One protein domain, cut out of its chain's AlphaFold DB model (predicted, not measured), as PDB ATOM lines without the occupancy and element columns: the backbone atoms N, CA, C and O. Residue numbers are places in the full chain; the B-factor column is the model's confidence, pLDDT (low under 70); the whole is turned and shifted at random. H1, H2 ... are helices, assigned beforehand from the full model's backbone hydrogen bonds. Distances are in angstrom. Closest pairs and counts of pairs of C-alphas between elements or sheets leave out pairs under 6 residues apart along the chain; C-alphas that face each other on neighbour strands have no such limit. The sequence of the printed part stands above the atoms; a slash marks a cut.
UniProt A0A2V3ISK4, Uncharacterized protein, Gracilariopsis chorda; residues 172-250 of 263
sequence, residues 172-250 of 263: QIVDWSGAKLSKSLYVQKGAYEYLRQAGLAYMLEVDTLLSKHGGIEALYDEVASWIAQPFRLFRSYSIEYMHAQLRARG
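This is residues 172 to 250 of the 263 residues of an uncharacterized protein of Gracilariopsis chorda (UniProt A0A2V3ISK4). The two longest helices, H3 and H5, meet as an L, the early part of H3 near the late part of H5. The short H4 sits at the far end of H3, H2 sits at its near end, and H1 lies off toward the other end of the long axis, where the loop of residues 185 to 190 sticks out. The printed part has 79 residues with five named helices, H1 to H5 in order, and no named strand; the class is all helix, though the helices hold just 38 residues, under half. It is compact, with a radius of gyration of the C-alphas of 13.0 A and spans of 39 by 29 by 19 A.

Begin at H3, residues 215 to 228, the hub, which touches three helices. H5, residues 239 to 248, touches it about perpendicular, at 79 degrees; their closest C-alphas, of Ala 218 and Leu 246, are 5.1 A apart. H4, residues 230 to 233, touches H3 only at the corner, at residues 225 to 227 of H3; the closest C-alphas, of Trp 226 and Arg 232, are 5.0 A apart. H2, residues 206 to 210, only just touches H3, only at the corner, with 3 pairs of C-alphas within 8 A; the closest, of Leu 209 and Gly 215, are 5.5 A apart. H1, residues 193 to 197, touches no helix. Every O i to N i+4 pair is within hydrogen-bond range in H1, H2, H3 and H5; H4 is too short for one.

Find C-alpha 215 at (128.236, 108.573, 147.294); H3 runs 20.2 A to C-alpha 228. H5 runs 14.2 A and ends at C-alpha 248, (131.212, 117.155, 153.704). Find H1 from C-alpha 193 at (123.326, 120.546, 130.381), 6.2 A long; H2 is 6.1 A and H4 5.6 A.

The C-alphas of Lys 189 and Ala 228, the two farthest apart, are 38.8 A apart. The printed part has no cut, and no link between named helices is long. Look at residues 184 to 185 for pLDDT under 70; the mean of the printed part is 90.3.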
ATOM      1  N   GLN A 172     111.883 118.359 148.560       93.12
ATOM      2  CA  GLN A 172     112.274 118.498 147.151       93.12
ATOM      3  C   GLN A 172     113.730 118.947 147.042       93.12
ATOM      4  O   GLN A 172     114.168 119.810 147.806       93.12
ATOM      5  N   ILE A 173     114.424 118.432 146.027       92.94
ATOM      6  CA  ILE A 173     115.696 118.987 145.562       92.94
ATOM      7  C   ILE A 173     115.415 119.880 144.350       92.94
ATOM      8  O   ILE A 173     114.833 119.419 143.362       92.94
ATOM      9  N   VAL A 174     115.789 121.155 144.450       93.62
ATOM     10  CA  VAL A 174     115.481 122.196 143.460       93.62
ATOM     11  C   VAL A 174     116.745 122.826 142.889       93.62
ATOM     12  O   VAL A 174     117.779 122.872 143.554       93.62
ATOM     13  N   ASP A 175     116.666 123.308 141.655       90.88
ATOM     14  CA  ASP A 175     117.737 124.091 141.047       90.88
ATOM     15  C   ASP A 175     117.664 125.583 141.414       90.88
ATOM     16  O   ASP A 175     116.817 126.017 142.198       90.88
ATOM     17  N   TRP A 176     118.567 126.375 140.830       88.25
ATOM     18  CA  TRP A 176     118.665 127.822 141.031       88.25
ATOM     19  C   TRP A 176     117.378 128.588 140.681       88.25
ATOM     20  O   TRP A 176     117.168 129.684 141.196       88.25
ATOM     21  N   SER A 177     116.510 128.031 139.828       89.38
ATOM     22  CA  SER A 177     115.221 128.633 139.472       89.38
ATOM     23  C   SER A 177     114.108 128.288 140.468       89.38
ATOM     24  O   SER A 177     112.991 128.794 140.359       89.38
ATOM     25  N   GLY A 178     114.390 127.412 141.437       89.56
ATOM     26  CA  GLY A 178     113.399 126.819 142.330       89.56
ATOM     27  C   GLY A 178     112.626 125.659 141.694       89.56
ATOM     28  O   GLY A 178     111.727 125.102 142.327       89.56
ATOM     29  N   ALA A 179     112.965 125.259 140.466       88.31
ATOM     30  CA  ALA A 179     112.345 124.119 139.814       88.31
ATOM     31  C   ALA A 179     112.879 122.813 140.406       88.31
ATOM     32  O   ALA A 179     114.085 122.620 140.567       88.31
ATOM     33  N   LYS A 180     111.977 121.872 140.704       89.19
ATOM     34  CA  LYS A 180     112.387 120.525 141.115       89.19
ATOM     35  C   LYS A 180     113.072 119.803 139.961       89.19
ATOM     36  O   LYS A 180     112.592 119.853 138.821       89.19
ATOM     37  N   LEU A 181     114.112 119.036 140.278       85.56
ATOM     38  CA  LEU A 181     114.702 118.113 139.315       85.56
ATOM     39  C   LEU A 181     113.652 117.079 138.885       85.56
ATOM     40  O   LEU A 181     113.226 116.204 139.640       85.56
ATOM     41  N   SER A 182     113.193 117.217 137.649       77.12
ATOM     42  CA  SER A 182     112.203 116.346 137.024       77.12
ATOM     43  C   SER A 182     112.883 115.221 136.255       77.12
ATOM     44  O   SER A 182     113.993 115.384 135.746       77.12
ATOM     45  N   LYS A 183     112.190 114.083 136.120       71.00
ATOM     46  CA  LYS A 183     112.676 112.952 135.313       71.00
ATOM     47  C   LYS A 183     113.063 113.446 133.920       71.00
ATOM     48  O   LYS A 183     112.278 114.160 133.299       71.00
ATOM     49  N   SER A 184     114.213 113.002 133.419       66.44
ATOM     50  CA  SER A 184     114.729 113.357 132.087       66.44
ATOM     51  C   SER A 184     113.704 113.136 130.963       66.44
ATOM     52  O   SER A 184     113.668 113.894 130.004       66.44
ATOM     53  N   LEU A 185     112.805 112.158 131.127       63.88
ATOM     54  CA  LEU A 185     111.684 111.875 130.223       63.88
ATOM     55  C   LEU A 185     110.688 113.041 130.045       63.88
ATOM     56  O   LEU A 185     109.966 113.076 129.054       63.88
ATOM     57  N   TYR A 186     110.593 113.953 131.014       70.31
ATOM     58  CA  TYR A 186     109.602 115.036 131.030       70.31
ATOM     59  C   TYR A 186     110.175 116.403 130.674       70.31
ATOM     60  O   TYR A 186     109.442 117.388 130.703       70.31
ATOM     61  N   VAL A 187     111.464 116.477 130.356       78.31
ATOM     62  CA  VAL A 187     112.133 117.738 130.053       78.31
ATOM     63  C   VAL A 187     112.636 117.746 128.619       78.31
ATOM     64  O   VAL A 187     112.876 116.701 128.013       78.31
ATOM     65  N   GLN A 188     112.768 118.944 128.056       79.12
ATOM     66  CA  GLN A 188     113.308 119.111 126.714       79.12
ATOM     67  C   GLN A 188     114.768 118.642 126.659       79.12
ATOM     68  O   GLN A 188     115.496 118.661 127.657       79.12
ATOM     69  N   LYS A 189     115.210 118.230 125.467       81.19
ATOM     70  CA  LYS A 189     116.611 117.873 125.230       81.19
ATOM     71  C   LYS A 189     117.508 119.045 125.656       81.19
ATOM     72  O   LYS A 189     117.316 120.158 125.185       81.19
ATOM     73  N   GLY A 190     118.472 118.777 126.539       82.00
ATOM     74  CA  GLY A 190     119.422 119.777 127.047       82.00
ATOM     75  C   GLY A 190     119.022 120.495 128.344       82.00
ATOM     76  O   GLY A 190     119.817 121.283 128.842       82.00
ATOM     77  N   ALA A 191     117.859 120.202 128.943       81.62
ATOM     78  CA  ALA A 191     117.345 120.921 130.122       81.62
ATOM     79  C   ALA A 191     118.286 120.979 131.347       81.62
ATOM     80  O   ALA A 191     118.139 121.865 132.183       81.62
ATOM     81  N   TYR A 192     119.259 120.069 131.452       88.94
ATOM     82  CA  TYR A 192     120.211 120.008 132.569       88.94
ATOM     83  C   TYR A 192     121.678 120.035 132.125       88.94
ATOM     84  O   TYR A 192     122.558 119.583 132.857       88.94
ATOM     85  N   GLU A 193     121.960 120.530 130.917       89.81
ATOM     86  CA  GLU A 193     123.326 120.546 130.381       89.81
ATOM     87  C   GLU A 193     124.279 121.356 131.272       89.81
ATOM     88  O   GLU A 193     125.408 120.938 131.513       89.81
ATOM     89  N   TYR A 194     123.788 122.444 131.873       90.31
ATOM     90  CA  TYR A 194     124.556 123.259 132.815       90.31
ATOM     91  C   TYR A 194     125.064 122.457 134.031       90.31
ATOM     92  O   TYR A 194     126.196 122.651 134.466       90.31
ATOM     93  N   LEU A 195     124.277 121.501 134.548       91.50
ATOM     94  CA  LEU A 195     124.703 120.633 135.654       91.50
ATOM     95  C   LEU A 195     125.782 119.653 135.204       91.50
ATOM     96  O   LEU A 195     126.726 119.394 135.946       91.50
ATOM     97  N   ARG A 196     125.673 119.114 133.985       91.19
ATOM     98  CA  ARG A 196     126.708 118.233 133.427       91.19
ATOM     99  C   ARG A 196     128.018 118.986 133.229       91.19
ATOM    100  O   ARG A 196     129.059 118.491 133.653       91.19
ATOM    101  N   GLN A 197     127.953 120.190 132.665       91.69
ATOM    102  CA  GLN A 197     129.106 121.072 132.470       91.69
ATOM    103  C   GLN A 197     129.767 121.459 133.798       91.69
ATOM    104  O   GLN A 197     130.990 121.514 133.880       91.69
ATOM    105  N   ALA A 198     128.978 121.628 134.861       90.75
ATOM    106  CA  ALA A 198     129.474 121.869 136.214       90.75
ATOM    107  C   ALA A 198     130.030 120.610 136.922       90.75
ATOM    108  O   ALA A 198     130.390 120.672 138.095       90.75
ATOM    109  N   GLY A 199     130.075 119.447 136.258       90.94
ATOM    110  CA  GLY A 199     130.521 118.189 136.868       90.94
ATOM    111  C   GLY A 199     129.525 117.594 137.875       90.94
ATOM    112  O   GLY A 199     129.879 116.710 138.658       90.94
ATOM    113  N   LEU A 200     128.268 118.043 137.853       92.94
ATOM    114  CA  LEU A 200     127.193 117.655 138.771       92.94
ATOM    115  C   LEU A 200     126.247 116.594 138.182       92.94
ATOM    116  O   LEU A 200     125.120 116.438 138.648       92.94
ATOM    117  N   ALA A 201     126.689 115.823 137.184       90.88
ATOM    118  CA  ALA A 201     125.863 114.794 136.536       90.88
ATOM    119  C   ALA A 201     125.305 113.735 137.514       90.88
ATOM    120  O   ALA A 201     124.205 113.229 137.314       90.88
ATOM    121  N   TYR A 202     126.007 113.460 138.617       91.56
ATOM    122  CA  TYR A 202     125.554 112.538 139.668       91.56
ATOM    123  C   TYR A 202     124.304 113.012 140.430       91.56
ATOM    124  O   TYR A 202     123.663 112.210 141.099       91.56
ATOM    125  N   MET A 203     123.918 114.286 140.310       90.81
ATOM    126  CA  MET A 203     122.636 114.785 140.825       90.81
ATOM    127  C   MET A 203     121.448 114.379 139.944       90.81
ATOM    128  O   MET A 203     120.299 114.449 140.372       90.81
ATOM    129  N   LEU A 204     121.718 113.972 138.703       88.31
ATOM    130  CA  LEU A 204     120.720 113.591 137.705       88.31
ATOM    131  C   LEU A 204     120.664 112.075 137.503       88.31
ATOM    132  O   LEU A 204     119.612 111.528 137.174       88.31
ATOM    133  N   GLU A 205     121.807 111.412 137.670       87.25
ATOM    134  CA  GLU A 205     122.014 110.009 137.341       87.25
ATOM    135  C   GLU A 205     122.496 109.244 138.568       87.25
ATOM    136  O   GLU A 205     123.618 109.414 139.048       87.25
ATOM    137  N   VAL A 206     121.632 108.356 139.055       86.44
ATOM    138  CA  VAL A 206     121.924 107.516 140.218       86.44
ATOM    139  C   VAL A 206     123.128 106.602 139.982       86.44
ATOM    140  O   VAL A 206     123.921 106.426 140.898       86.44
ATOM    141  N   ASP A 207     123.345 106.100 138.764       87.75
ATOM    142  CA  ASP A 207     124.542 105.313 138.430       87.75
ATOM    143  C   ASP A 207     125.830 106.107 138.663       87.75
ATOM    144  O   ASP A 207     126.777 105.608 139.269       87.75
ATOM    145  N   THR A 208     125.847 107.375 138.247       90.69
ATOM    146  CA  THR A 208     126.997 108.256 138.457       90.69
ATOM    147  C   THR A 208     127.187 108.595 139.932       90.69
ATOM    148  O   THR A 208     128.325 108.732 140.364       90.69
ATOM    149  N   LEU A 209     126.115 108.720 140.724       91.56
ATOM    150  CA  LEU A 209     126.223 108.880 142.182       91.56
ATOM    151  C   LEU A 209     126.835 107.636 142.829       91.56
ATOM    152  O   LEU A 209     127.753 107.750 143.638       91.56
ATOM    153  N   LEU A 210     126.348 106.451 142.462       89.88
ATOM    154  CA  LEU A 210     126.814 105.181 143.018       89.88
ATOM    155  C   LEU A 210     128.255 104.855 142.624       89.88
ATOM    156  O   LEU A 210     128.930 104.142 143.366       89.88
ATOM    157  N   SER A 211     128.729 105.374 141.487       90.25
ATOM    158  CA  SER A 211     130.123 105.240 141.067       90.25
ATOM    159  C   SER A 211     131.072 106.162 141.841       90.25
ATOM    160  O   SER A 211     132.284 105.980 141.753       90.25
ATOM    161  N   LYS A 212     130.569 107.161 142.583       90.88
ATOM    162  CA  LYS A 212     131.407 107.988 143.461       90.88
ATOM    163  C   LYS A 212     131.714 107.243 144.750       90.88
ATOM    164  O   LYS A 212     130.822 106.699 145.403       90.88
ATOM    165  N   HIS A 213     132.984 107.267 145.144       92.62
ATOM    166  CA  HIS A 213     133.399 106.755 146.443       92.62
ATOM    167  C   HIS A 213     132.644 107.501 147.554       92.62
ATOM    168  O   HIS A 213     132.631 108.731 147.566       92.62
ATOM    169  N   GLY A 214     131.972 106.753 148.434       93.00
ATOM    170  CA  GLY A 214     131.141 107.294 149.514       93.00
ATOM    171  C   GLY A 214     129.814 107.933 149.079       93.00
ATOM    172  O   GLY A 214     129.158 108.558 149.903       93.00
ATOM    173  N   GLY A 215     129.397 107.831 147.809       94.00
ATOM    174  CA  GLY A 215     128.236 108.573 147.294       94.00
ATOM    175  C   GLY A 215     126.902 108.238 147.972       94.00
ATOM    176  O   GLY A 215     126.156 109.140 148.354       94.00
ATOM    177  N   ILE A 216     126.589 106.949 148.144       93.88
ATOM    178  CA  ILE A 216     125.333 106.528 148.789       93.88
ATOM    179  C   ILE A 216     125.406 106.628 150.311       93.88
ATOM    180  O   ILE A 216     124.396 106.948 150.927       93.88
ATOM    181  N   GLU A 217     126.578 106.404 150.909       95.50
ATOM    182  CA  GLU A 217     126.816 106.596 152.342       95.50
ATOM    183  C   GLU A 217     126.598 108.064 152.722       95.50
ATOM    184  O   GLU A 217     125.811 108.365 153.616       95.50
ATOM    185  N   ALA A 218     127.182 108.993 151.961       96.50
ATOM    186  CA  ALA A 218     126.997 110.423 152.169       96.50
ATOM    187  C   ALA A 218     125.529 110.857 152.018       96.50
ATOM    188  O   ALA A 218     125.044 111.693 152.785       96.50
ATOM    189  N   LEU A 219     124.807 110.293 151.038       95.38
ATOM    190  CA  LEU A 219     123.379 110.560 150.862       95.38
ATOM    191  C   LEU A 219     122.556 109.999 152.026       95.38
ATOM    192  O   LEU A 219     121.660 110.681 152.523       95.38
ATOM    193  N   TYR A 220     122.862 108.775 152.458       95.69
ATOM    194  CA  TYR A 220     122.219 108.137 153.598       95.69
ATOM    195  C   TYR A 220     122.390 108.977 154.864       95.69
ATOM    196  O   TYR A 220     121.395 109.310 155.503       95.69
ATOM    197  N   ASP A 221     123.611 109.413 155.168       96.56
ATOM    198  CA  ASP A 221     123.910 110.229 156.344       96.56
ATOM    199  C   ASP A 221     123.207 111.596 156.309       96.56
ATOM    200  O   ASP A 221     122.759 112.103 157.345       96.56
ATOM    201  N   GLU A 222     123.075 112.210 155.127       96.38
ATOM    202  CA  GLU A 222     122.311 113.453 154.987       96.38
ATOM    203  C   GLU A 222     120.827 113.230 155.271       96.38
ATOM    204  O   GLU A 222     120.248 113.962 156.075       96.38
ATOM    205  N   VAL A 223     120.220 112.196 154.691       94.31
ATOM    206  CA  VAL A 223     118.803 111.882 154.915       94.31
ATOM    207  C   VAL A 223     118.548 111.433 156.357       94.31
ATOM    208  O   VAL A 223     117.558 111.849 156.960       94.31
ATOM    209  N   ALA A 224     119.451 110.659 156.960       94.44
ATOM    210  CA  ALA A 224     119.371 110.265 158.366       94.44
ATOM    211  C   ALA A 224     119.370 111.493 159.289       94.44
ATOM    212  O   ALA A 224     118.610 111.552 160.261       94.44
ATOM    213  N   SER A 225     120.135 112.535 158.938       94.94
ATOM    214  CA  SER A 225     120.113 113.801 159.674       94.94
ATOM    215  C   SER A 225     118.754 114.502 159.624       94.94
ATOM    216  O   SER A 225     118.414 115.221 160.562       94.94
ATOM    217  N   TRP A 226     117.951 114.286 158.577       93.50
ATOM    218  CA  TRP A 226     116.607 114.861 158.492       93.50
ATOM    219  C   TRP A 226     115.652 114.231 159.498       93.50
ATOM    220  O   TRP A 226     114.786 114.920 160.028       93.50
ATOM    221  N   ILE A 227     115.840 112.945 159.798       90.12
ATOM    222  CA  ILE A 227     115.077 112.239 160.831       90.12
ATOM    223  C   ILE A 227     115.544 112.664 162.224       90.12
ATOM    224  O   ILE A 227     114.717 112.964 163.081       90.12
ATOM    225  N   ALA A 228     116.859 112.762 162.442       94.38
ATOM    226  CA  ALA A 228     117.421 113.223 163.714       94.38
ATOM    227  C   ALA A 228     117.072 114.691 164.024       94.38
ATOM    228  O   ALA A 228     117.000 115.091 165.183       94.38
ATOM    229  N   GLN A 229     116.851 115.503 162.987       95.06
ATOM    230  CA  GLN A 229     116.492 116.915 163.086       95.06
ATOM    231  C   GLN A 229     115.233 117.202 162.250       95.06
ATOM    232  O   GLN A 229     115.344 117.786 161.171       95.06
ATOM    233  N   PRO A 230     114.026 116.849 162.740       90.12
ATOM    234  CA  PRO A 230     112.797 116.828 161.935       90.12
ATOM    235  C   PRO A 230     112.419 118.144 161.255       90.12
ATOM    236  O   PRO A 230     111.776 118.131 160.208       90.12
ATOM    237  N   PHE A 231     112.861 119.295 161.779       91.00
ATOM    238  CA  PHE A 231     112.671 120.593 161.117       91.00
ATOM    239  C   PHE A 231     113.268 120.635 159.697       91.00
ATOM    240  O   PHE A 231     112.863 121.445 158.866       91.00
ATOM    241  N   ARG A 232     114.213 119.738 159.387       93.31
ATOM    242  CA  ARG A 232     114.797 119.549 158.057       93.31
ATOM    243  C   ARG A 232     113.824 118.955 157.034       93.31
ATOM    244  O   ARG A 232     114.066 119.122 155.843       93.31
ATOM    245  N   LEU A 233     112.741 118.302 157.451       90.94
ATOM    246  CA  LEU A 233     111.757 117.717 156.532       90.94
ATOM    247  C   LEU A 233     110.810 118.762 155.919       90.94
ATOM    248  O   LEU A 233     110.211 118.513 154.878       90.94
ATOM    249  N   PHE A 234     110.694 119.949 156.523       89.00
ATOM    250  CA  PHE A 234     109.688 120.959 156.163       89.00
ATOM    251  C   PHE A 234     110.230 122.073 155.253       89.00
ATOM    252  O   PHE A 234     109.873 123.240 155.406       89.00
ATOM    253  N   ARG A 235     111.123 121.733 154.316       90.81
ATOM    254  CA  ARG A 235     111.692 122.672 153.334       90.81
ATOM    255  C   ARG A 235     112.188 121.965 152.078       90.81
ATOM    256  O   ARG A 235     112.295 120.744 152.046       90.81
ATOM    257  N   SER A 236     112.517 122.752 151.061       94.06
ATOM    258  CA  SER A 236     113.268 122.302 149.887       94.06
ATOM    259  C   SER A 236     114.765 122.560 150.073       94.06
ATOM    260  O   SER A 236     115.155 123.462 150.817       94.06
ATOM    261  N   TYR A 237     115.591 121.786 149.376       95.69
ATOM    262  CA  TYR A 237     117.045 121.935 149.354       95.69
ATOM    263  C   TYR A 237     117.520 122.239 147.942       95.69
ATOM    264  O   TYR A 237     117.045 121.631 146.985       95.69
ATOM    265  N   SER A 238     118.464 123.166 147.806       95.44
ATOM    266  CA  SER A 238     119.092 123.419 146.516       95.44
ATOM    267  C   SER A 238     120.074 122.305 146.146       95.44
ATOM    268  O   SER A 238     120.598 121.589 147.010       95.44
ATOM    269  N   ILE A 239     120.362 122.177 144.855       95.25
ATOM    270  CA  ILE A 239     121.426 121.305 144.347       95.25
ATOM    271  C   ILE A 239     122.774 121.670 144.977       95.25
ATOM    272  O   ILE A 239     123.536 120.778 145.344       95.25
ATOM    273  N   GLU A 240     123.057 122.958 145.165       94.75
ATOM    274  CA  GLU A 240     124.295 123.451 145.769       94.75
ATOM    275  C   GLU A 240     124.416 123.015 147.233       94.75
ATOM    276  O   GLU A 240     125.487 122.576 147.659       94.75
ATOM    277  N   TYR A 241     123.314 123.068 147.990       96.25
ATOM    278  CA  TYR A 241     123.283 122.558 149.359       96.25
ATOM    279  C   TYR A 241     123.575 121.058 149.377       96.25
ATOM    280  O   TYR A 241     124.465 120.618 150.105       96.25
ATOM    281  N   MET A 242     122.874 120.276 148.547       96.06
ATOM    282  CA  MET A 242     123.089 118.829 148.488       96.06
ATOM    283  C   MET A 242     124.520 118.500 148.070       96.06
ATOM    284  O   MET A 242     125.150 117.641 148.678       96.06
ATOM    285  N   HIS A 243     125.078 119.214 147.092       95.44
ATOM    286  CA  HIS A 243     126.462 119.036 146.663       95.44
ATOM    287  C   HIS A 243     127.439 119.237 147.826       95.44
ATOM    288  O   HIS A 243     128.310 118.394 148.055       95.44
ATOM    289  N   ALA A 244     127.275 120.330 148.573       96.62
ATOM    290  CA  ALA A 244     128.117 120.642 149.717       96.62
ATOM    291  C   ALA A 244     127.999 119.581 150.822       96.62
ATOM    292  O   ALA A 244     129.022 119.123 151.330       96.62
ATOM    293  N   GLN A 245     126.777 119.148 151.158       97.31
ATOM    294  CA  GLN A 245     126.562 118.133 152.194       97.31
ATOM    295  C   GLN A 245     127.138 116.774 151.804       97.31
ATOM    296  O   GLN A 245     127.820 116.154 152.615       97.31
ATOM    297  N   LEU A 246     126.936 116.326 150.563       96.81
ATOM    298  CA  LEU A 246     127.480 115.043 150.114       96.81
ATOM    299  C   LEU A 246     129.013 115.029 150.205       96.81
ATOM    300  O   LEU A 246     129.596 114.057 150.679       96.81
ATOM    301  N   ARG A 247     129.679 116.130 149.834       95.62
ATOM    302  CA  ARG A 247     131.138 116.269 149.982       95.62
ATOM    303  C   ARG A 247     131.587 116.295 151.436       95.62
ATOM    304  O   ARG A 247     132.542 115.608 151.784       95.62
ATOM    305  N   ALA A 248     130.907 117.073 152.277       96.94
ATOM    306  CA  ALA A 248     131.212 117.155 153.704       96.94
ATOM    307  C   ALA A 248     131.073 115.790 154.402       96.94
ATOM    308  O   ALA A 248     131.760 115.527 155.383       96.94
ATOM    309  N   ARG A 249     130.223 114.913 153.859       96.31
ATOM    310  CA  ARG A 249     129.980 113.544 154.326       96.31
ATOM    311  C   ARG A 249     130.832 112.488 153.615       96.31
ATOM    312  O   ARG A 249     130.526 111.306 153.680       96.31
ATOM    313  N   GLY A 250     131.907 112.899 152.942       94.38
ATOM    314  CA  GLY A 250     132.915 111.977 152.417       94.38
ATOM    315  C   GLY A 250     132.673 111.467 150.996       94.38
ATOM    316  O   GLY A 250     133.423 110.605 150.544       94.38
TER     317      GLY A 250